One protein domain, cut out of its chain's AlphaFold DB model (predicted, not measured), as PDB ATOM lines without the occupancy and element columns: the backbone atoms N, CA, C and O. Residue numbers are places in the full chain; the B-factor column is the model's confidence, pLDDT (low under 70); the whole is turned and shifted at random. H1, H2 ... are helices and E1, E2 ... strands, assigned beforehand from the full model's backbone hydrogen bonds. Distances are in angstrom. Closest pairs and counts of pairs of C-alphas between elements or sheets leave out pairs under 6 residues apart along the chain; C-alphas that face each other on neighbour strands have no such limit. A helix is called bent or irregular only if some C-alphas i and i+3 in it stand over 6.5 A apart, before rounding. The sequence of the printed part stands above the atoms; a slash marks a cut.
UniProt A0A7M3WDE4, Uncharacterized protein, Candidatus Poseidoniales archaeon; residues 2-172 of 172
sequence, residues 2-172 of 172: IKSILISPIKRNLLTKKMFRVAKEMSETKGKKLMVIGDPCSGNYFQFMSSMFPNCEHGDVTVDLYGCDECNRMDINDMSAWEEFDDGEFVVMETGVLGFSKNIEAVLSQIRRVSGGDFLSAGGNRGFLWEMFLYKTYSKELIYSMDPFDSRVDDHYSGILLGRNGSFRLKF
ATOM      1  N   ILE A   2     116.043 109.091 288.998       41.50
ATOM      2  CA  ILE A   2     116.624 108.098 288.055       41.50
ATOM      3  C   ILE A   2     116.684 106.679 288.654       41.50
ATOM      4  O   ILE A   2     116.388 105.700 287.975       41.50
ATOM      5  N   LYS A   3     116.982 106.569 289.960       36.12
ATOM      6  CA  LYS A   3     117.029 105.282 290.672       36.12
ATOM      7  C   LYS A   3     115.733 104.467 290.513       36.12
ATOM      8  O   LYS A   3     115.822 103.294 290.193       36.12
ATOM      9  N   SER A   4     114.537 105.052 290.647       48.16
ATOM     10  CA  SER A   4     113.285 104.274 290.564       48.16
ATOM     11  C   SER A   4     112.961 103.769 289.153       48.16
ATOM     12  O   SER A   4     112.265 102.771 289.023       48.16
ATOM     13  N   ILE A   5     113.481 104.429 288.110       48.94
ATOM     14  CA  ILE A   5     113.204 104.100 286.702       48.94
ATOM     15  C   ILE A   5     113.981 102.855 286.263       48.94
ATOM     16  O   ILE A   5     113.429 101.999 285.584       48.94
ATOM     17  N   LEU A   6     115.245 102.728 286.685       50.78
ATOM     18  CA  LEU A   6     116.114 101.599 286.323       50.78
ATOM     19  C   LEU A   6     116.068 100.441 287.335       50.78
ATOM     20  O   LEU A   6     116.317  99.297 286.962       50.78
ATOM     21  N   ILE A   7     115.711 100.704 288.601       58.34
ATOM     22  CA  ILE A   7     115.570  99.650 289.620       58.34
ATOM     23  C   ILE A   7     114.448  98.673 289.253       58.34
ATOM     24  O   ILE A   7     114.604  97.476 289.479       58.34
ATOM     25  N   SER A   8     113.332  99.148 288.686       71.38
ATOM     26  CA  SER A   8     112.206  98.260 288.369       71.38
ATOM     27  C   SER A   8     112.546  97.221 287.287       71.38
ATOM     28  O   SER A   8     112.314  96.043 287.564       71.38
ATOM     29  N   PRO A   9     113.137  97.578 286.130       74.06
ATOM     30  CA  PRO A   9     113.553  96.594 285.129       74.06
ATOM     31  C   PRO A   9     114.601  95.599 285.640       74.06
ATOM     32  O   PRO A   9     114.470  94.401 285.406       74.06
ATOM     33  N   ILE A  10     115.609  96.058 286.396       78.12
ATOM     34  CA  ILE A  10     116.644  95.170 286.959       78.12
ATOM     35  C   ILE A  10     116.027  94.198 287.970       78.12
ATOM     36  O   ILE A  10     116.289  92.996 287.922       78.12
ATOM     37  N   LYS A  11     115.175  94.698 288.872       81.25
ATOM     38  CA  LYS A  11     114.470  93.865 289.854       81.25
ATOM     39  C   LYS A  11     113.587  92.827 289.161       81.25
ATOM     40  O   LYS A  11     113.603  91.668 289.571       81.25
ATOM     41  N   ARG A  12     112.859  93.222 288.111       82.75
ATOM     42  CA  ARG A  12     112.043  92.306 287.303       82.75
ATOM     43  C   ARG A  12     112.903  91.247 286.619       82.75
ATOM     44  O   ARG A  12     112.548  90.078 286.685       82.75
ATOM     45  N   ASN A  13     114.049  91.608 286.038       83.56
ATOM     46  CA  ASN A  13     114.951  90.634 285.413       83.56
ATOM     47  C   ASN A  13     115.459  89.593 286.428       83.56
ATOM     48  O   ASN A  13     115.384  88.393 286.176       83.56
ATOM     49  N   LEU A  14     115.906  90.031 287.611       87.00
ATOM     50  CA  LEU A  14     116.339  89.117 288.677       87.00
ATOM     51  C   LEU A  14     115.205  88.196 289.144       87.00
ATOM     52  O   LEU A  14     115.427  87.006 289.374       87.00
ATOM     53  N   LEU A  15     113.992  88.736 289.264       89.62
ATOM     54  CA  LEU A  15     112.814  87.963 289.635       89.62
ATOM     55  C   LEU A  15     112.428  86.945 288.559       89.62
ATOM     56  O   LEU A  15     112.165  85.796 288.894       89.62
ATOM     57  N   THR A  16     112.482  87.340 287.287       91.06
ATOM     58  CA  THR A  16     112.221  86.468 286.134       91.06
ATOM     59  C   THR A  16     113.168  85.275 286.149       91.06
ATOM     60  O   THR A  16     112.718  84.134 286.115       91.06
ATOM     61  N   LYS A  17     114.473  85.512 286.332       91.19
ATOM     62  CA  LYS A  17     115.473  84.437 286.448       91.19
ATOM     63  C   LYS A  17     115.212  83.519 287.636       91.19
ATOM     64  O   LYS A  17     115.381  82.309 287.520       91.19
ATOM     65  N   LYS A  18     114.817  84.080 288.782       93.50
ATOM     66  CA  LYS A  18     114.469  83.289 289.968       93.50
ATOM     67  C   LYS A  18     113.256  82.398 289.692       93.50
ATOM     68  O   LYS A  18     113.327  81.204 289.949       93.50
ATOM     69  N   MET A  19     112.167  82.968 289.184       95.44
ATOM     70  CA  MET A  19     110.923  82.238 288.932       95.44
ATOM     71  C   MET A  19     111.077  81.203 287.822       95.44
ATOM     72  O   MET A  19     110.570  80.100 287.975       95.44
ATOM     73  N   PHE A  20     111.864  81.493 286.785       96.00
ATOM     74  CA  PHE A  20     112.201  80.508 285.761       96.00
ATOM     75  C   PHE A  20     112.891  79.275 286.357       96.00
ATOM     76  O   PHE A  20     112.470  78.155 286.095       96.00
ATOM     77  N   ARG A  21     113.910  79.462 287.211       96.25
ATOM     78  CA  ARG A  21     114.586  78.328 287.876       96.25
ATOM     79  C   ARG A  21     113.614  77.495 288.704       96.25
ATOM     80  O   ARG A  21     113.671  76.276 288.650       96.25
ATOM     81  N   VAL A  22     112.719  78.158 289.435       97.69
ATOM     82  CA  VAL A  22     111.688  77.487 290.237       97.69
ATOM     83  C   VAL A  22     110.711  76.714 289.350       97.69
ATOM     84  O   VAL A  22     110.365  75.582 289.674       97.69
ATOM     85  N   ALA A  23     110.268  77.297 288.235       98.12
ATOM     86  CA  ALA A  23     109.374  76.636 287.292       98.12
ATOM     87  C   ALA A  23     110.040  75.413 286.643       98.12
ATOM     88  O   ALA A  23     109.409  74.366 286.553       98.12
ATOM     89  N   LYS A  24     111.323  75.520 286.274       98.19
ATOM     90  CA  LYS A  24     112.119  74.417 285.719       98.19
ATOM     91  C   LYS A  24     112.311  73.272 286.715       98.19
ATOM     92  O   LYS A  24     112.039  72.124 286.398       98.19
ATOM     93  N   GLU A  25     112.700  73.577 287.949       98.06
ATOM     94  CA  GLU A  25     112.815  72.557 289.001       98.06
ATOM     95  C   GLU A  25     111.465  71.868 289.263       98.06
ATOM     96  O   GLU A  25     111.386  70.654 289.464       98.06
ATOM     97  N   MET A  26     110.374  72.635 289.228       98.12
ATOM     98  CA  MET A  26     109.028  72.105 289.402       98.12
ATOM     99  C   MET A  26     108.573  71.243 288.222       98.12
ATOM    100  O   MET A  26     107.928  70.223 288.462       98.12
ATOM    101  N   SER A  27     108.907  71.610 286.983       98.38
ATOM    102  CA  SER A  27     108.574  70.814 285.799       98.38
ATOM    103  C   SER A  27     109.293  69.466 285.841       98.38
ATOM    104  O   SER A  27     108.648  68.425 285.720       98.38
ATOM    105  N   GLU A  28     110.588  69.473 286.166       98.00
ATOM    106  CA  GLU A  28     111.402  68.267 286.359       98.00
ATOM    107  C   GLU A  28     110.850  67.383 287.488       98.00
ATOM    108  O   GLU A  28     110.634  66.187 287.299       98.00
ATOM    109  N   THR A  29     110.551  67.971 288.651       97.88
ATOM    110  CA  THR A  29     110.051  67.227 289.823       97.88
ATOM    111  C   THR A  29     108.682  66.596 289.574       97.88
ATOM    112  O   THR A  29     108.396  65.507 290.073       97.88
ATOM    113  N   LYS A  30     107.811  67.280 288.825       97.62
ATOM    114  CA  LYS A  30     106.447  66.818 288.537       97.62
ATOM    115  C   LYS A  30     106.344  65.979 287.263       97.62
ATOM    116  O   LYS A  30     105.265  65.458 286.996       97.62
ATOM    117  N   GLY A  31     107.424  65.854 286.489       97.69
ATOM    118  CA  GLY A  31     107.410  65.175 285.193       97.69
ATOM    119  C   GLY A  31     106.534  65.876 284.151       97.69
ATOM    120  O   GLY A  31     105.963  65.209 283.295       97.69
ATOM    121  N   LYS A  32     106.399  67.202 284.248       98.31
ATOM    122  CA  LYS A  32     105.636  68.044 283.314       98.31
ATOM    123  C   LYS A  32     106.578  68.792 282.376       98.31
ATOM    124  O   LYS A  32     107.728  69.049 282.731       98.31
ATOM    125  N   LYS A  33     106.076  69.211 281.214       98.31
ATOM    126  CA  LYS A  33     106.811  70.110 280.309       98.31
ATOM    127  C   LYS A  33     106.844  71.528 280.879       98.31
ATOM    128  O   LYS A  33     105.883  71.974 281.505       98.31
ATOM    129  N   LEU A  34     107.919  72.268 280.643       98.50
ATOM    130  CA  LEU A  34     107.999  73.689 280.962       98.50
ATOM    131  C   LEU A  34     107.490  74.519 279.779       98.50
ATOM    132  O   LEU A  34     108.106  74.534 278.713       98.50
ATOM    133  N   MET A  35     106.396  75.251 279.986       98.25
ATOM    134  CA  MET A  35     105.914  76.264 279.051       98.25
ATOM    135  C   MET A  35     106.361  77.654 279.508       98.25
ATOM    136  O   MET A  35     106.047  78.075 280.620       98.25
ATOM    137  N   VAL A  36     107.049  78.392 278.639       97.06
ATOM    138  CA  VAL A  36     107.418  79.795 278.875       97.06
ATOM    139  C   VAL A  36     106.563  80.702 278.001       97.06
ATOM    140  O   VAL A  36     106.602  80.596 276.779       97.06
ATOM    141  N   ILE A  37     105.812  81.611 278.617       95.94
ATOM    142  CA  ILE A  37     105.024  82.634 277.929       95.94
ATOM    143  C   ILE A  37     105.794  83.957 277.957       95.94
ATOM    144  O   ILE A  37     106.026  84.568 279.011       95.94
ATOM    145  N   GLY A  38     106.145  84.406 276.762       89.62
ATOM    146  CA  GLY A  38     106.888  85.618 276.474       89.62
ATOM    147  C   GLY A  38     108.344  85.385 276.109       89.62
ATOM    148  O   GLY A  38     108.911  84.344 276.417       89.62
ATOM    149  N   ASP A  39     108.936  86.379 275.451       80.00
ATOM    150  CA  ASP A  39     110.271  86.298 274.863       80.00
ATOM    151  C   ASP A  39     111.410  86.172 275.913       80.00
ATOM    152  O   ASP A  39     111.764  87.161 276.583       80.00
ATOM    153  N   PRO A  40     112.044  84.985 276.034       75.31
ATOM    154  CA  PRO A  40     113.155  84.761 276.953       75.31
ATOM    155  C   PRO A  40     114.455  85.429 276.473       75.31
ATOM    156  O   PRO A  40     115.300  85.799 277.300       75.31
ATOM    157  N   CYS A  41     114.601  85.642 275.160       70.62
ATOM    158  CA  CYS A  41     115.810  86.128 274.504       70.62
ATOM    159  C   CYS A  41     115.903  87.653 274.497       70.62
ATOM    160  O   CYS A  41     116.969  88.195 274.791       70.62
ATOM    161  N   SER A  42     114.816  88.362 274.165       63.38
ATOM    162  CA  SER A  42     114.859  89.812 273.924       63.38
ATOM    163  C   SER A  42     113.790  90.654 274.627       63.38
ATOM    164  O   SER A  42     113.838  91.881 274.527       63.38
ATOM    165  N   GLY A  43     112.933  90.052 275.464       55.59
ATOM    166  CA  GLY A  43     111.829  90.710 276.187       55.59
ATOM    167  C   GLY A  43     112.206  91.779 277.237       55.59
ATOM    168  O   GLY A  43     111.383  92.160 278.074       55.59
ATOM    169  N   ASN A  44     113.443  92.278 277.233       57.84
ATOM    170  CA  ASN A  44     113.923  93.341 278.113       57.84
ATOM    171  C   ASN A  44     113.625  94.740 277.544       57.84
ATOM    172  O   ASN A  44     113.739  94.985 276.349       57.84
ATOM    173  N   TYR A  45     113.329  95.704 278.430       53.53
ATOM    174  CA  TYR A  45     113.053  97.108 278.065       53.53
ATOM    175  C   TYR A  45     114.198  97.774 277.272       53.53
ATOM    176  O   TYR A  45     113.966  98.695 276.497       53.53
ATOM    177  N   PHE A  46     115.435  97.295 277.436       53.88
ATOM    178  CA  PHE A  46     116.588  97.708 276.638       53.88
ATOM    179  C   PHE A  46     117.004  96.566 275.704       53.88
ATOM    180  O   PHE A  46     117.901  95.794 276.039       53.88
ATOM    181  N   GLN A  47     116.379  96.480 274.524       53.19
ATOM    182  CA  GLN A  47     116.717  95.499 273.476       53.19
ATOM    183  C   GLN A  47     118.209  95.494 273.095       53.19
ATOM    184  O   GLN A  47     118.721  94.484 272.637       53.19
ATOM    185  N   PHE A  48     118.951  96.587 273.308       47.56
ATOM    186  CA  PHE A  48     120.394  96.601 273.036       47.56
ATOM    187  C   PHE A  48     121.213  95.782 274.059       47.56
ATOM    188  O   PHE A  48     122.326  95.360 273.757       47.56
ATOM    189  N   MET A  49     120.682  95.560 275.269       47.72
ATOM    190  CA  MET A  49     121.357  94.816 276.344       47.72
ATOM    191  C   MET A  49     120.924  93.352 276.434       47.72
ATOM    192  O   MET A  49     121.543  92.587 277.173       47.72
ATOM    193  N   SER A  50     119.870  92.948 275.721       51.19
ATOM    194  CA  SER A  50     119.321  91.592 275.807       51.19
ATOM    195  C   SER A  50     120.289  90.522 275.300       51.19
ATOM    196  O   SER A  50     120.350  89.449 275.889       51.19
ATOM    197  N   SER A  51     121.134  90.841 274.313       51.09
ATOM    198  CA  SER A  51     122.185  89.938 273.817       51.09
ATOM    199  C   SER A  51     123.263  89.612 274.858       51.09
ATOM    200  O   SER A  51     123.882  88.556 274.789       51.09
ATOM    201  N   MET A  52     123.481  90.495 275.840       49.00
ATOM    202  CA  MET A  52     124.435  90.279 276.936       49.00
ATOM    203  C   MET A  52     123.767  89.749 278.212       49.00
ATOM    204  O   MET A  52     124.440  89.174 279.066       49.00
ATOM    205  N   PHE A  53     122.449  89.929 278.353       57.59
ATOM    206  CA  PHE A  53     121.680  89.520 279.529       57.59
ATOM    207  C   PHE A  53     120.281  89.030 279.122       57.59
ATOM    208  O   PHE A  53     119.310  89.784 279.270       57.59
ATOM    209  N   PRO A  54     120.149  87.771 278.661       63.28
ATOM    210  CA  PRO A  54     118.844  87.184 278.379       63.28
ATOM    211  C   PRO A  54     117.956  87.206 279.632       63.28
ATOM    212  O   PRO A  54     118.440  87.228 280.779       63.28
ATOM    213  N   ASN A  55     116.643  87.272 279.409       70.12
ATOM    214  CA  ASN A  55     115.651  87.397 280.473       70.12
ATOM    215  C   ASN A  55     115.510  86.075 281.232       70.12
ATOM    216  O   ASN A  55     115.601  86.044 282.461       70.12
ATOM    217  N   CYS A  56     115.374  84.991 280.475       81.25
ATOM    218  CA  CYS A  56     115.433  83.607 280.931       81.25
ATOM    219  C   CYS A  56     115.834  82.705 279.749       81.25
ATOM    220  O   CYS A  56     116.355  83.210 278.757       81.25
ATOM    221  N   GLU A  57     115.662  81.394 279.881       88.00
ATOM    222  CA  GLU A  57     115.878  80.428 278.798       88.00
ATOM    223  C   GLU A  57     114.525  80.012 278.201       88.00
ATOM    224  O   GLU A  57     113.467  80.294 278.772       88.00
ATOM    225  N   HIS A  58     114.562  79.328 277.061       92.12
ATOM    226  CA  HIS A  58     113.388  78.647 276.530       92.12
ATOM    227  C   HIS A  58     112.946  77.501 277.452       92.12
ATOM    228  O   HIS A  58     113.748  76.921 278.190       92.12
ATOM    229  N   GLY A  59     111.648  77.203 277.417       93.12
ATOM    230  CA  GLY A  59     111.099  75.969 277.978       93.12
ATOM    231  C   GLY A  59     111.107  74.855 276.934       93.12
ATOM    232  O   GLY A  59     111.596  75.046 275.823       93.12
ATOM    233  N   ASP A  60     110.491  73.719 277.256       96.50
ATOM    234  CA  ASP A  60     110.160  72.697 276.252       96.50
ATOM    235  C   ASP A  60     109.211  73.263 275.183       96.50
ATOM    236  O   ASP A  60     109.244  72.869 274.020       96.50
ATOM    237  N   VAL A  61     108.369  74.215 275.595       95.44
ATOM    238  CA  VAL A  61     107.528  75.036 274.727       95.44
ATOM    239  C   VAL A  61     107.716  76.493 275.132       95.44
ATOM    240  O   VAL A  61     107.542  76.856 276.293       95.44
ATOM    241  N   THR A  62     108.033  77.364 274.179       95.00
ATOM    242  CA  THR A  62     107.992  78.815 274.393       95.00
ATOM    243  C   THR A  62     106.964  79.436 273.467       95.00
ATOM    244  O   THR A  62     106.948  79.116 272.283       95.00
ATOM    245  N   VAL A  63     106.110  80.298 274.009       92.94
ATOM    246  CA  VAL A  63     105.049  81.006 273.291       92.94
ATOM    247  C   VAL A  63     105.346  82.497 273.328       92.94
ATOM    248  O   VAL A  63     105.390  83.091 274.403       92.94
ATOM    249  N   ASP A  64     105.530  83.111 272.163       90.06
ATOM    250  CA  ASP A  64     105.627  84.565 272.027       90.06
ATOM    251  C   ASP A  64     105.220  84.995 270.612       90.06
ATOM    252  O   ASP A  64     105.590  84.349 269.634       90.06
ATOM    253  N   LEU A  65     104.475  86.096 270.490       86.88
ATOM    254  CA  LEU A  65     103.978  86.586 269.200       86.88
ATOM    255  C   LEU A  65     105.098  87.111 268.283       86.88
ATOM    256  O   LEU A  65     104.992  87.019 267.060       86.88
ATOM    257  N   TYR A  66     106.165  87.655 268.867       83.31
ATOM    258  CA  TYR A  66     107.279  88.309 268.176       83.31
ATOM    259  C   TYR A  66     108.643  87.701 268.538       83.31
ATOM    260  O   TYR A  66     109.678  88.326 268.302       83.31
ATOM    261  N   GLY A  67     108.642  86.504 269.125       77.12
ATOM    262  CA  GLY A  67     109.837  85.820 269.595       77.12
ATOM    263  C   GLY A  67     110.760  85.366 268.465       77.12
ATOM    264  O   GLY A  67     110.460  85.502 267.276       77.12
ATOM    265  N   CYS A  68     111.907  84.807 268.853       81.56
ATOM    266  CA  CYS A  68     112.861  84.223 267.916       81.56
ATOM    267  C   CYS A  68     112.287  82.976 267.215       81.56
ATOM    268  O   CYS A  68     111.181  82.526 267.506       81.56
ATOM    269  N   ASP A  69     113.055  82.392 266.295       82.62
ATOM    270  CA  ASP A  69     112.619  81.222 265.520       82.62
ATOM    271  C   ASP A  69     112.429  79.945 266.366       82.62
ATOM    272  O   ASP A  69     111.795  79.002 265.906       82.62
ATOM    273  N   GLU A  70     112.932  79.919 267.607       83.00
ATOM    274  CA  GLU A  70     112.689  78.838 268.578       83.00
ATOM    275  C   GLU A  70     111.347  79.000 269.321       83.00
ATOM    276  O   GLU A  70     110.884  78.070 269.982       83.00
ATOM    277  N   CYS A  71     110.698  80.168 269.228       85.94
ATOM    278  CA  CYS A  71     109.379  80.393 269.813       85.94
ATOM    279  C   CYS A  71     108.265  79.856 268.909       85.94
ATOM    280  O   CYS A  71     108.214  80.127 267.708       85.94
ATOM    281  N   ASN A  72     107.271  79.220 269.525       87.12
ATOM    282  CA  ASN A  72     105.966  79.030 268.912       87.12
ATOM    283  C   ASN A  72     105.284  80.396 268.812       87.12
ATOM    284  O   ASN A  72     104.956  81.026 269.825       87.12
ATOM    285  N   ARG A  73     105.107  80.870 267.578       90.62
ATOM    286  CA  ARG A  73     104.462  82.155 267.306       90.62
ATOM    287  C   ARG A  73     102.969  82.044 267.556       90.62
ATOM    288  O   ARG A  73     102.237  81.519 266.724       90.62
ATOM    289  N   MET A  74     102.532  82.570 268.691       93.19
ATOM    290  CA  MET A  74     101.134  82.557 269.103       93.19
ATOM    291  C   MET A  74     100.776  83.868 269.808       93.19
ATOM    292  O   MET A  74     101.526  84.371 270.648       93.19
ATOM    293  N   ASP A  75      99.602  84.409 269.477       93.81
ATOM    294  CA  ASP A  75      98.975  85.485 270.243       93.81
ATOM    295  C   ASP A  75      98.238  84.868 271.436       93.81
ATOM    296  O   ASP A  75      97.299  84.096 271.262       93.81
ATOM    297  N   ILE A  76      98.615  85.245 272.659       95.50
ATOM    298  CA  ILE A  76      97.944  84.780 273.883       95.50
ATOM    299  C   ILE A  76      96.445  85.114 273.910       95.50
ATOM    300  O   ILE A  76      95.698  84.506 274.676       95.50
ATOM    301  N   ASN A  77      95.999  86.082 273.105       96.69
ATOM    302  CA  ASN A  77      94.599  86.475 272.987       96.69
ATOM    303  C   ASN A  77      93.790  85.577 272.039       96.69
ATOM    304  O   ASN A  77      92.560  85.664 272.053       96.69
ATOM    305  N   ASP A  78      94.440  84.742 271.228       96.81
ATOM    306  CA  ASP A  78      93.769  83.789 270.350       96.81
ATOM    307  C   ASP A  78      93.414  82.521 271.128       96.81
ATOM    308  O   ASP A  78      94.252  81.655 271.360       96.81
ATOM    309  N   MET A  79      92.150  82.412 271.547       96.56
ATOM    310  CA  MET A  79      91.659  81.267 272.321       96.56
ATOM    311  C   MET A  79      91.709  79.947 271.550       96.56
ATOM    312  O   MET A  79      91.835  78.907 272.187       96.56
ATOM    313  N   SER A  80      91.655  79.986 270.215       96.69
ATOM    314  CA  SER A  80      91.736  78.771 269.401       96.69
ATOM    315  C   SER A  80      93.155  78.203 269.370       96.69
ATOM    316  O   SER A  80      93.326  76.993 269.456       96.69
ATOM    317  N   ALA A  81      94.181  79.058 269.386       95.81
ATOM    318  CA  ALA A  81      95.575  78.617 269.456       95.81
ATOM    319  C   ALA A  81      95.905  77.875 270.768       95.81
ATOM    320  O   ALA A  81      96.785  77.021 270.799       95.81
ATOM    321  N   TRP A  82      95.175  78.145 271.858       97.38
ATOM    322  CA  TRP A  82      95.346  77.397 273.109       97.38
ATOM    323  C   TRP A  82      94.879  75.939 273.013       97.38
ATOM    324  O   TRP A  82      95.313  75.123 273.829       97.38
ATOM    325  N   GLU A  83      94.007  75.598 272.059       95.81
ATOM    326  CA  GLU A  83      93.487  74.235 271.876       95.81
ATOM    327  C   GLU A  83      94.574  73.246 271.425       95.81
ATOM    328  O   GLU A  83      94.406  72.043 271.591       95.81
ATOM    329  N   GLU A  84      95.710  73.740 270.921       95.56
ATOM    330  CA  GLU A  84      96.871  72.915 270.555       95.56
ATOM    331  C   GLU A  84      97.611  72.332 271.771       95.56
ATOM    332  O   GLU A  84      98.422  71.417 271.624       95.56
ATOM    333  N   PHE A  85      97.350  72.854 272.975       97.06
ATOM    334  CA  PHE A  85      97.985  72.402 274.209       97.06
ATOM    335  C   PHE A  85      97.028  71.576 275.057       97.06
ATOM    336  O   PHE A  85      95.935  72.028 275.409       97.06
ATOM    337  N   ASP A  86      97.496  70.401 275.455       97.88
ATOM    338  CA  ASP A  86      96.772  69.475 276.318       97.88
ATOM    339  C   ASP A  86      96.604  70.001 277.758       97.88
ATOM    340  O   ASP A  86      97.402  70.789 278.282       97.88
ATOM    341  N   ASP A  87      95.544  69.533 278.419       98.44
ATOM    342  CA  ASP A  87      95.213  69.865 279.807       98.44
ATOM    343  C   ASP A  87      96.252  69.294 280.784       98.44
ATOM    344  O   ASP A  87      96.593  68.116 280.740       98.44
ATOM    345  N   GLY A  88      96.698  70.108 281.743       98.31
ATOM    346  CA  GLY A  88      97.532  69.660 282.861       98.31
ATOM    347  C   GLY A  88      98.970  69.244 282.530       98.31
ATOM    348  O   GLY A  88      99.705  68.906 283.459       98.31
ATOM    349  N   GLU A  89      99.391  69.300 281.267       98.25
ATOM    350  CA  GLU A  89     100.707  68.836 280.802       98.25
ATOM    351  C   GLU A  89     101.876  69.753 281.198       98.25
ATOM    352  O   GLU A  89     103.040  69.340 281.147       98.25
ATOM    353  N   PHE A  90     101.594  70.997 281.599       98.69
ATOM    354  CA  PHE A  90     102.624  72.025 281.734       98.69
ATOM    355  C   PHE A  90     102.835  72.524 283.166       98.69
ATOM    356  O   PHE A  90     101.929  72.576 283.994       98.69
ATOM    357  N   VAL A  91     104.057  72.962 283.447       98.75
ATOM    358  CA  VAL A  91     104.321  74.048 284.395       98.75
ATOM    359  C   VAL A  91     104.481  75.307 283.560       98.75
ATOM    360  O   VAL A  91     105.287  75.328 282.631       98.75
ATOM    361  N   VAL A  92     103.716  76.350 283.865       98.62
ATOM    362  CA  VAL A  92     103.722  77.591 283.087       98.62
ATOM    363  C   VAL A  92     104.526  78.660 283.819       98.62
ATOM    364  O   VAL A  92     104.278  78.949 284.989       98.62
ATOM    365  N   MET A  93     105.466  79.278 283.110       97.25
ATOM    366  CA  MET A  93     106.199  80.462 283.541       97.25
ATOM    367  C   MET A  93     105.896  81.624 282.602       97.25
ATOM    368  O   MET A  93     106.050  81.508 281.392       97.25
ATOM    369  N   GLU A  94     105.527  82.772 283.150       95.38
ATOM    370  CA  GLU A  94     105.196  83.968 282.387       95.38
ATOM    371  C   GLU A  94     106.118  85.138 282.738       95.38
ATOM    372  O   GLU A  94     106.546  85.310 283.883       95.38
ATOM    373  N   THR A  95     106.476  85.926 281.724       90.88
ATOM    374  CA  THR A  95     107.538  86.938 281.838       90.88
ATOM    375  C   THR A  95     107.052  88.388 281.736       90.88
ATOM    376  O   THR A  95     107.879  89.299 281.695       90.88
ATOM    377  N   GLY A  96     105.743  88.648 281.734       89.31
ATOM    378  CA  GLY A  96     105.102  89.967 281.629       89.31
ATOM    379  C   GLY A  96     104.244  90.187 280.368       89.31
ATOM    380  O   GLY A  96     103.699  91.281 280.197       89.31
ATOM    381  N   VAL A  97     104.114  89.185 279.492       92.25
ATOM    382  CA  VAL A  97     103.285  89.221 278.273       92.25
ATOM    383  C   VAL A  97     101.783  89.272 278.560       92.25
ATOM    384  O   VAL A  97     101.039  89.863 277.780       92.25
ATOM    385  N   LEU A  98     101.315  88.792 279.715       94.69
ATOM    386  CA  LEU A  98      99.909  88.935 280.119       94.69
ATOM    387  C   LEU A  98      99.477  90.393 280.272       94.69
ATOM    388  O   LEU A  98      98.284  90.690 280.209       94.69
ATOM    389  N   GLY A  99     100.431  91.324 280.378       93.38
ATOM    390  CA  GLY A  99     100.168  92.758 280.277       93.38
ATOM    391  C   GLY A  99      99.481  93.185 278.971       93.38
ATOM    392  O   GLY A  99      98.827  94.228 278.952       93.38
ATOM    393  N   PHE A 100      99.591  92.389 277.903       94.25
ATOM    394  CA  PHE A 100      98.955  92.607 276.597       94.25
ATOM    395  C   PHE A 100      97.606  91.892 276.439       94.25
ATOM    396  O   PHE A 100      97.006  91.929 275.362       94.25
ATOM    397  N   SER A 101      97.117  91.222 277.484       95.31
ATOM    398  CA  SER A 101      95.853  90.499 277.404       95.31
ATOM    399  C   SER A 101      94.666  91.452 277.238       95.31
ATOM    400  O   SER A 101      94.488  92.387 278.014       95.31
ATOM    401  N   LYS A 102      93.813  91.185 276.247       95.81
ATOM    402  CA  LYS A 102      92.534  91.878 276.018       95.81
ATOM    403  C   LYS A 102      91.413  91.319 276.897       95.81
ATOM    404  O   LYS A 102      90.455  92.029 277.189       95.81
ATOM    405  N   ASN A 103      91.534  90.056 277.309       95.88
ATOM    406  CA  ASN A 103      90.636  89.382 278.244       95.88
ATOM    407  C   ASN A 103      91.465  88.491 279.178       95.88
ATOM    408  O   ASN A 103      91.679  87.307 278.912       95.88
ATOM    409  N   ILE A 104      91.950  89.087 280.268       95.38
ATOM    410  CA  ILE A 104      92.869  88.422 281.195       95.38
ATOM    411  C   ILE A 104      92.234  87.209 281.881       95.38
ATOM    412  O   ILE A 104      92.926  86.227 282.121       95.38
ATOM    413  N   GLU A 105      90.925  87.226 282.136       96.31
ATOM    414  CA  GLU A 105      90.212  86.088 282.729       96.31
ATOM    415  C   GLU A 105      90.228  84.872 281.800       96.31
ATOM    416  O   GLU A 105      90.541  83.766 282.242       96.31
ATOM    417  N   ALA A 106      89.956  85.074 280.508       97.75
ATOM    418  CA  ALA A 106      89.988  83.995 279.524       97.75
ATOM    419  C   ALA A 106      91.402  83.411 279.370       97.75
ATOM    420  O   ALA A 106      91.569  82.192 279.398       97.75
ATOM    421  N   VAL A 107      92.426  84.269 279.291       97.75
ATOM    422  CA  VAL A 107      93.823  83.814 279.194       97.75
ATOM    423  C   VAL A 107      94.253  83.064 280.457       97.75
ATOM    424  O   VAL A 107      94.832  81.985 280.360       97.75
ATOM    425  N   LEU A 108      93.928  83.575 281.650       97.62
ATOM    426  CA  LEU A 108      94.222  82.875 282.906       97.62
ATOM    427  C   LEU A 108      93.485  81.538 283.006       97.62
ATOM    428  O   LEU A 108      94.055  80.580 283.521       97.62
ATOM    429  N   SER A 109      92.256  81.439 282.487       98.00
ATOM    430  CA  SER A 109      91.528  80.169 282.420       98.00
ATOM    431  C   SER A 109      92.265  79.141 281.560       98.00
ATOM    432  O   SER A 109      92.352  77.978 281.952       98.00
ATOM    433  N   GLN A 110      92.823  79.554 280.419       98.50
ATOM    434  CA  GLN A 110      93.626  78.667 279.572       98.50
ATOM    435  C   GLN A 110      94.935  78.270 280.257       98.50
ATOM    436  O   GLN A 110      95.252  77.086 280.312       98.50
ATOM    437  N   ILE A 111      95.638  79.221 280.880       98.44
ATOM    438  CA  ILE A 111      96.847  78.936 281.665       98.44
ATOM    439  C   ILE A 111      96.544  77.934 282.779       98.44
ATOM    440  O   ILE A 111      97.283  76.968 282.955       98.44
ATOM    441  N   ARG A 112      95.443  78.114 283.515       98.19
ATOM    442  CA  ARG A 112      95.018  77.185 284.568       98.19
ATOM    443  C   ARG A 112      94.741  75.789 284.014       98.19
ATOM    444  O   ARG A 112      95.162  74.815 284.631       98.19
ATOM    445  N   ARG A 113      94.071  75.698 282.862       98.44
ATOM    446  CA  ARG A 113      93.774  74.432 282.175       98.44
ATOM    447  C   ARG A 113      95.055  73.694 281.789       98.44
ATOM    448  O   ARG A 113      95.277  72.588 282.271       98.44
ATOM    449  N   VAL A 114      95.926  74.315 280.991       98.56
ATOM    450  CA  VAL A 114      97.146  73.657 280.479       98.56
ATOM    451  C   VAL A 114      98.158  73.366 281.588       98.56
ATOM    452  O   VAL A 114      98.902  72.395 281.514       98.56
ATOM    453  N   SER A 115      98.171  74.177 282.652       98.44
ATOM    454  CA  SER A 115      99.080  73.958 283.781       98.44
ATOM    455  C   SER A 115      98.558  72.976 284.829       98.44
ATOM    456  O   SER A 115      99.315  72.491 285.673       98.44
ATOM    457  N   GLY A 116      97.245  72.735 284.867       97.69
ATOM    458  CA  GLY A 116      96.602  72.085 286.009       97.69
ATOM    459  C   GLY A 116      96.811  72.846 287.329       97.69
ATOM    460  O   GLY A 116      96.788  72.235 288.394       97.69
ATOM    461  N   GLY A 117      97.056  74.161 287.265       96.88
ATOM    462  CA  GLY A 117      97.311  75.032 288.419       96.88
ATOM    463  C   GLY A 117      98.787  75.334 288.711       96.88
ATOM    464  O   GLY A 117      99.063  76.121 289.615       96.88
ATOM    465  N   ASP A 118      99.738  74.770 287.965       98.38
ATOM    466  CA  ASP A 118     101.174  75.032 288.145       98.38
ATOM    467  C   ASP A 118     101.634  76.268 287.359       98.38
ATOM    468  O   ASP A 118     102.076  76.163 286.214       98.38
ATOM    469  N   PHE A 119     101.528  77.448 287.974       98.50
ATOM    470  CA  PHE A 119     101.748  78.724 287.297       98.50
ATOM    471  C   PHE A 119     102.606  79.692 288.116       98.50
ATOM    472  O   PHE A 119     102.333  79.960 289.288       98.50
ATOM    473  N   LEU A 120     103.615  80.265 287.458       98.19
ATOM    474  CA  LEU A 120     104.424  81.364 287.973       98.19
ATOM    475  C   LEU A 120     104.463  82.508 286.965       98.19
ATOM    476  O   LEU A 120     104.530  82.296 285.758       98.19
ATOM    477  N   SER A 121     104.477  83.735 287.468       96.25
ATOM    478  CA  SER A 121     104.567  84.943 286.651       96.25
ATOM    479  C   SER A 121     105.533  85.923 287.293       96.25
ATOM    480  O   SER A 121     105.349  86.323 288.443       96.25
ATOM    481  N   ALA A 122     106.536  86.363 286.532       92.25
ATOM    482  CA  ALA A 122     107.454  87.425 286.945       92.25
ATOM    483  C   ALA A 122     106.770  88.790 287.067       92.25
ATOM    484  O   ALA A 122     107.314  89.698 287.707       92.25
ATOM    485  N   GLY A 123     105.592  88.933 286.461       90.00
ATOM    486  CA  GLY A 123     104.839  90.170 286.428       90.00
ATOM    487  C   GLY A 123     105.479  91.252 285.554       90.00
ATOM    488  O   GLY A 123     106.438  91.044 284.800       90.00
ATOM    489  N   GLY A 124     104.907  92.449 285.648       86.19
ATOM    490  CA  GLY A 124     105.297  93.611 284.856       86.19
ATOM    491  C   GLY A 124     106.296  94.538 285.552       86.19
ATOM    492  O   GLY A 124     106.643  94.393 286.724       86.19
ATOM    493  N   ASN A 125     106.747  95.559 284.819       82.94
ATOM    494  CA  ASN A 125     107.471  96.685 285.419       82.94
ATOM    495  C   ASN A 125     106.531  97.487 286.334       82.94
ATOM    496  O   ASN A 125     105.357  97.668 286.019       82.94
ATOM    497  N   ARG A 126     107.042  98.017 287.445       81.38
ATOM    498  CA  ARG A 126     106.249  98.685 288.486       81.38
ATOM    499  C   ARG A 126     106.793 100.061 288.835       81.38
ATOM    500  O   ARG A 126     107.989 100.327 288.707       81.38
ATOM    501  N   GLY A 127     105.907 100.914 289.338       81.81
ATOM    502  CA  GLY A 127     106.232 102.238 289.855       81.81
ATOM    503  C   GLY A 127     105.442 103.344 289.169       81.81
ATOM    504  O   GLY A 127     105.201 103.299 287.968       81.81
ATOM    505  N   PHE A 128     105.116 104.386 289.932       81.69
ATOM    506  CA  PHE A 128     104.207 105.458 289.519       81.69
ATOM    507  C   PHE A 128     104.514 106.054 288.135       81.69
ATOM    508  O   PHE A 128     103.627 106.203 287.302       81.69
ATOM    509  N   LEU A 129     105.786 106.359 287.853       81.31
ATOM    510  CA  LEU A 129     106.180 106.933 286.562       81.31
ATOM    511  C   LEU A 129     105.993 105.943 285.396       81.31
ATOM    512  O   LEU A 129     105.621 106.352 284.297       81.31
ATOM    513  N   TRP A 130     106.228 104.649 285.633       84.94
ATOM    514  CA  TRP A 130     105.932 103.604 284.655       84.94
ATOM    515  C   TRP A 130     104.429 103.482 284.427       84.94
ATOM    516  O   TRP A 130     103.980 103.596 283.290       84.94
ATOM    517  N   GLU A 131     103.677 103.315 285.515       86.38
ATOM    518  CA  GLU A 131     102.239 103.035 285.514       86.38
ATOM    519  C   GLU A 131     101.416 104.152 284.865       86.38
ATOM    520  O   GLU A 131     100.422 103.891 284.187       86.38
ATOM    521  N   MET A 132     101.868 105.398 285.018       82.06
ATOM    522  CA  MET A 132     101.176 106.563 284.484       82.06
ATOM    523  C   MET A 132     101.668 106.991 283.095       82.06
ATOM    524  O   MET A 132     100.872 107.515 282.314       82.06
ATOM    525  N   PHE A 133     102.956 106.798 282.769       80.06
ATOM    526  CA  PHE A 133     103.564 107.493 281.624       80.06
ATOM    527  C   PHE A 133     104.485 106.632 280.747       80.06
ATOM    528  O   PHE A 133     104.271 106.576 279.536       80.06
ATOM    529  N   LEU A 134     105.507 105.974 281.310       83.56
ATOM    530  CA  LEU A 134     106.575 105.365 280.489       83.56
ATOM    531  C   LEU A 134     106.142 104.105 279.740       83.56
ATOM    532  O   LEU A 134     106.737 103.768 278.723       83.56
ATOM    533  N   TYR A 135     105.095 103.417 280.186       83.75
ATOM    534  CA  TYR A 135     104.649 102.208 279.498       83.75
ATOM    535  C   TYR A 135     104.282 102.459 278.022       83.75
ATOM    536  O   TYR A 135     104.522 101.609 277.173       83.75
ATOM    537  N   LYS A 136     103.793 103.663 277.685       86.25
ATOM    538  CA  LYS A 136     103.435 104.039 276.307       86.25
ATOM    539  C   LYS A 136     104.637 104.191 275.381       86.25
ATOM    540  O   LYS A 136     104.470 104.100 274.168       86.25
ATOM    541  N   THR A 137     105.826 104.457 275.929       83.94
ATOM    542  CA  THR A 137     107.065 104.480 275.137       83.94
ATOM    543  C   THR A 137     107.599 103.074 274.892       83.94
ATOM    544  O   THR A 137     108.375 102.888 273.966       83.94
ATOM    545  N   TYR A 138     107.182 102.098 275.705       79.19
ATOM    546  CA  TYR A 138     107.473 100.682 275.497       79.19
ATOM    547  C   TYR A 138     106.529 100.058 274.466       79.19
ATOM    548  O   TYR A 138     106.983  99.508 273.472       79.19
ATOM    549  N   SER A 139     105.217 100.166 274.681       85.06
ATOM    550  CA  SER A 139     104.207  99.744 273.711       85.06
ATOM    551  C   SER A 139     102.881 100.456 273.960       85.06
ATOM    552  O   SER A 139     102.467 100.667 275.100       85.06
ATOM    553  N   LYS A 140     102.184 100.804 272.875       86.81
ATOM    554  CA  LYS A 140     100.835 101.387 272.937       86.81
ATOM    555  C   LYS A 140      99.750 100.347 273.224       86.81
ATOM    556  O   LYS A 140      98.649 100.734 273.598       86.81
ATOM    557  N   GLU A 141     100.063  99.066 273.049       90.12
ATOM    558  CA  GLU A 141      99.133  97.947 273.226       90.12
ATOM    559  C   GLU A 141      99.201  97.336 274.627       90.12
ATOM    560  O   GLU A 141      98.394  96.474 274.958       90.12
ATOM    561  N   LEU A 142     100.148  97.772 275.465       90.81
ATOM    562  CA  LEU A 142     100.266  97.278 276.831       90.81
ATOM    563  C   LEU A 142      99.125  97.843 277.691       90.81
ATOM    564  O   LEU A 142      99.001  99.059 277.855       90.81
ATOM    565  N   ILE A 143      98.307  96.950 278.247       93.62
ATOM    566  CA  ILE A 143      97.090  97.291 278.994       93.62
ATOM    567  C   ILE A 143      97.361  97.271 280.497       93.62
ATOM    568  O   ILE A 143      96.910  98.165 281.214       93.62
ATOM    569  N   TYR A 144      98.129  96.297 280.982       92.94
ATOM    570  CA  TYR A 144      98.329  96.081 282.413       92.94
ATOM    571  C   TYR A 144      99.800  96.014 282.818       92.94
ATOM    572  O   TYR A 144     100.679  95.656 282.032       92.94
ATOM    573  N   SER A 145     100.051  96.291 284.096       91.81
ATOM    574  CA  SER A 145     101.243  95.815 284.793       91.81
ATOM    575  C   SER A 145     100.841  94.846 285.898       91.81
ATOM    576  O   SER A 145     100.094  95.215 286.805       91.81
ATOM    577  N   MET A 146     101.338  93.613 285.812       92.62
ATOM    578  CA  MET A 146     100.962  92.523 286.714       92.62
ATOM    579  C   MET A 146     101.874  92.463 287.931       92.62
ATOM    580  O   MET A 146     103.035  92.883 287.878       92.62
ATOM    581  N   ASP A 147     101.335  92.013 289.059       93.31
ATOM    582  CA  ASP A 147     102.151  91.624 290.205       93.31
ATOM    583  C   ASP A 147     102.830  90.286 289.894       93.31
ATOM    584  O   ASP A 147     102.310  89.493 289.102       93.31
ATOM    585  N   PRO A 148     104.002  90.018 290.483       94.81
ATOM    586  CA  PRO A 148     104.538  88.671 290.477       94.81
ATOM    587  C   PRO A 148     103.565  87.707 291.155       94.81
ATOM    588  O   PRO A 148     102.883  88.090 292.102       94.81
ATOM    589  N   PHE A 149     103.536  86.466 290.683       97.12
ATOM    590  CA  PHE A 149     102.595  85.456 291.148       97.12
ATOM    591  C   PHE A 149     103.257  84.077 291.197       97.12
ATOM    592  O   PHE A 149     104.021  83.724 290.296       97.12
ATOM    593  N   ASP A 150     102.958  83.311 292.241       97.75
ATOM    594  CA  ASP A 150     103.375  81.924 292.435       97.75
ATOM    595  C   ASP A 150     102.195  81.120 292.997       97.75
ATOM    596  O   ASP A 150     101.846  81.255 294.171       97.75
ATOM    597  N   SER A 151     101.590  80.256 292.174       97.19
ATOM    598  CA  SER A 151     100.356  79.528 292.519       97.19
ATOM    599  C   SER A 151     100.462  78.607 293.738       97.19
ATOM    600  O   SER A 151      99.454  78.099 294.225       97.19
ATOM    601  N   ARG A 152     101.673  78.374 294.255       96.06
ATOM    602  CA  ARG A 152     101.905  77.583 295.470       96.06
ATOM    603  C   ARG A 152     101.622  78.367 296.746       96.06
ATOM    604  O   ARG A 152     101.418  77.759 297.794       96.06
ATOM    605  N   VAL A 153     101.697  79.694 296.679       96.88
ATOM    606  CA  VAL A 153     101.568  80.589 297.842       96.88
ATOM    607  C   VAL A 153     100.558  81.711 297.622       96.88
ATOM    608  O   VAL A 153     100.085  82.289 298.599       96.88
ATOM    609  N   ASP A 154     100.212  81.998 296.370       96.56
ATOM    610  CA  ASP A 154      99.282  83.047 295.985       96.56
ATOM    611  C   ASP A 154      97.974  82.453 295.444       96.56
ATOM    612  O   ASP A 154      97.962  81.675 294.494       96.56
ATOM    613  N   ASP A 155      96.847  82.906 295.995       94.62
ATOM    614  CA  ASP A 155      95.511  82.487 295.538       94.62
ATOM    615  C   ASP A 155      94.933  83.393 294.439       94.62
ATOM    616  O   ASP A 155      93.907  83.081 293.831       94.62
ATOM    617  N   HIS A 156      95.504  84.588 294.254       97.06
ATOM    618  CA  HIS A 156      94.959  85.594 293.348       97.06
ATOM    619  C   HIS A 156      96.036  86.189 292.453       97.06
ATOM    620  O   HIS A 156      97.041  86.698 292.942       97.06
ATOM    621  N   TYR A 157      95.750  86.225 291.157       96.25
ATOM    622  CA  TYR A 157      96.505  86.991 290.183       96.25
ATOM    623  C   TYR A 157      96.027  88.447 290.185       96.25
ATOM    624  O   TYR A 157      94.826  88.714 290.079       96.25
ATOM    625  N   SER A 158      96.941  89.406 290.321       96.19
ATOM    626  CA  SER A 158      96.592  90.826 290.422       96.19
ATOM    627  C   SER A 158      97.471  91.723 289.566       96.19
ATOM    628  O   SER A 158      98.565  91.358 289.135       96.19
ATOM    629  N   GLY A 159      96.977  92.933 289.326       93.56
ATOM    630  CA  GLY A 159      97.695  93.929 288.552       93.56
ATOM    631  C   GLY A 159      97.042  95.300 288.589       93.56
ATOM    632  O   GLY A 159      96.016  95.517 289.237       93.56
ATOM    633  N   ILE A 160      97.658  96.236 287.875       92.62
ATOM    634  CA  ILE A 160      97.178  97.606 287.678       92.62
ATOM    635  C   ILE A 160      96.883  97.818 286.196       92.62
ATOM    636  O   ILE A 160      97.655  97.398 285.334       92.62
ATOM    637  N   LEU A 161      95.776  98.499 285.910       92.31
ATOM    638  CA  LEU A 161      95.436  98.978 284.576       92.31
ATOM    639  C   LEU A 161      96.269 100.225 284.259       92.31
ATOM    640  O   LEU A 161      96.184 101.231 284.957       92.31
ATOM    641  N   LEU A 162      97.084 100.177 283.211       90.38
ATOM    642  CA  LEU A 162      98.025 101.248 282.899       90.38
ATOM    643  C   LEU A 162      97.315 102.494 282.352       90.38
ATOM    644  O   LEU A 162      96.366 102.417 281.568       90.38
ATOM    645  N   GLY A 163      97.783 103.670 282.780       84.31
ATOM    646  CA  GLY A 163      97.235 104.971 282.379       84.31
ATOM    647  C   GLY A 163      95.821 105.273 282.891       84.31
ATOM    648  O   GLY A 163      95.231 106.277 282.483       84.31
ATOM    649  N   ARG A 164      95.273 104.437 283.779       76.00
ATOM    650  CA  ARG A 164      94.020 104.665 284.508       76.00
ATOM    651  C   ARG A 164      94.237 104.311 285.980       76.00
ATOM    652  O   ARG A 164      95.018 103.428 286.300       76.00
ATOM    653  N   ASN A 165      93.521 104.965 286.890       68.06
ATOM    654  CA  ASN A 165      93.526 104.541 288.290       68.06
ATOM    655  C   ASN A 165      92.619 103.314 288.434       68.06
ATOM    656  O   ASN A 165      91.399 103.454 288.472       68.06
ATOM    657  N   GLY A 166      93.205 102.118 288.481       83.81
ATOM    658  CA  GLY A 166      92.462 100.885 288.720       83.81
ATOM    659  C   GLY A 166      93.375  99.679 288.901       83.81
ATOM    660  O   GLY A 166      94.375  99.542 288.199       83.81
ATOM    661  N   SER A 167      93.020  98.805 289.836       91.38
ATOM    662  CA  SER A 167      93.634  97.492 290.005       91.38
ATOM    663  C   SER A 167      92.625  96.395 289.694       91.38
ATOM    664  O   SER A 167      91.413  96.616 289.733       91.38
ATOM    665  N   PHE A 168      93.129  95.209 289.387       92.88
ATOM    666  CA  PHE A 168      92.318  94.007 289.296       92.88
ATOM    667  C   PHE A 168      92.901  92.927 290.203       92.88
ATOM    668  O   PHE A 168      94.090  92.936 290.538       92.88
ATOM    669  N   ARG A 169      92.041  91.992 290.597       96.12
ATOM    670  CA  ARG A 169      92.405  90.829 291.396       96.12
ATOM    671  C   ARG A 169      91.474  89.684 291.023       96.12
ATOM    672  O   ARG A 169      90.271  89.784 291.238       96.12
ATOM    673  N   LEU A 170      92.038  88.626 290.463       95.75
ATOM    674  CA  LEU A 170      91.319  87.467 289.950       95.75
ATOM    675  C   LEU A 170      91.781  86.236 290.706       95.75
ATOM    676  O   LEU A 170      92.976  86.067 290.931       95.75
ATOM    677  N   LYS A 171      90.844  85.391 291.127       94.88
ATOM    678  CA  LYS A 171      91.196  84.120 291.754       94.88
ATOM    679  C   LYS A 171      91.829  83.220 290.696       94.88
ATOM    680  O   LYS A 171      91.218  83.017 289.646       94.88
ATOM    681  N   PHE A 172      93.028  82.722 290.979       92.81
ATOM    682  CA  PHE A 172      93.703  81.795 290.081       92.81
ATOM    683  C   PHE A 172      93.317  80.354 290.363       92.81
ATOM    684  O   PHE A 172      92.674  80.044 291.398       92.81
TER     685      PHE A 172
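AT A GLANCE: This is residues 2 to 172 of the 172 residues of an uncharacterized protein of Candidatus Poseidoniales archaeon (UniProt A0A7M3WDE4). What shape does the model make? A small parallel sheet, in the order E2 E1 E3 E4, is the middle of three layers, with the long helix H1 over one face and H4 over the other. A second, antiparallel sheet, E5 E6 E7, lies near the beginning of H4, and H5 is between its edge and the beginning of H1. How is it made up? The printed part has 171 residues, with five named helices and seven named strands in the order H1 E1 E2 H2 E3 H3 H4 E4 H5 E5 E6 E7, mixed in class; it is compact, with a radius of gyration of the C-alphas of 15.0 A and spans of 44 by 35 by 29 A.

IN THESE COORDINATES: Where does each element run? H1 is residues 2 to 30, from C-alpha 2 at (116.624, 108.098, 288.055), 42.5 A long; it is neither bent nor irregular, but only just: C-alphas 5 and 8 are 6.2 A apart. E1 is residues 33 to 37, E2 61 to 63, H2 81 to 84, E3 90 to 94, H3 97 to 100, and H4 104 to 115, 16.0 A long. E4 is residues 119 to 121, H5 128 to 138, E5 144 to 146, E6 156 to 161, 16.0 A long, and E7 167 to 171, ending at C-alpha 171 at (91.196, 84.120, 291.754). Which helix is irregular? H5 is: C-alphas 132 and 135 are 7.5 A apart.

HOW THE PARTS SIT: What pairs the strands? In the parallel sheet N 35 and O 91 of E1 and E3 are 2.9 A apart, N 63 and O 36 of E2 and E1 2.8 A, and N 120 and O 92 of E3 and E4 2.9 A, within hydrogen-bond range. E5 E6 E7 is a meander of two hairpins, each strand the antiparallel neighbour of the one before, with N 160 and O 145 at 2.8 A and N 157 and O 170 at 2.8 A. How do the helices stand? H1 and H4 lie over E3 on opposite faces, H4 only just, at heights of 8.1 A and 9.7 A; the closest C-alphas to E3 are Ser 27 and Val 91, 5.5 A, and Phe 90 and Ser 115, 4.5 A. E3, H3 H4, E4 is a strand-helix-strand unit, and E2, H2, E3 a split one with E1 between its strands, both with right-handed crossovers. H2 and H4 are close but not clearly touching, the C-alphas of Trp 82 and Gln 110 being 6.8 A apart. What of H3, H5 and the backbones? H3 is on the sheet E5 E6 E7, over none of its strands, with the C-alphas of Gly 99 and Tyr 144 closest at 4.4 A; H5 only grazes that sheet with residues 130 to 135. In H4 every O i to N i+4 pair is within hydrogen-bond range, in H1 23 of 25 and in H5 4 of 7; H2 and H3 are too short for such a pair.

THE WHOLE: How far does it reach? The two C-alphas farthest apart, those of Ile 2 and Asp 86, are 45.0 A apart, and the printed part has no cut. Where are links long and confidence low? The links E1 to E2 and E2 to H2 are long; residues 2 to 7, 42 to 54 and 165 are under 70, and the mean pLDDT of the printed part is 87.2.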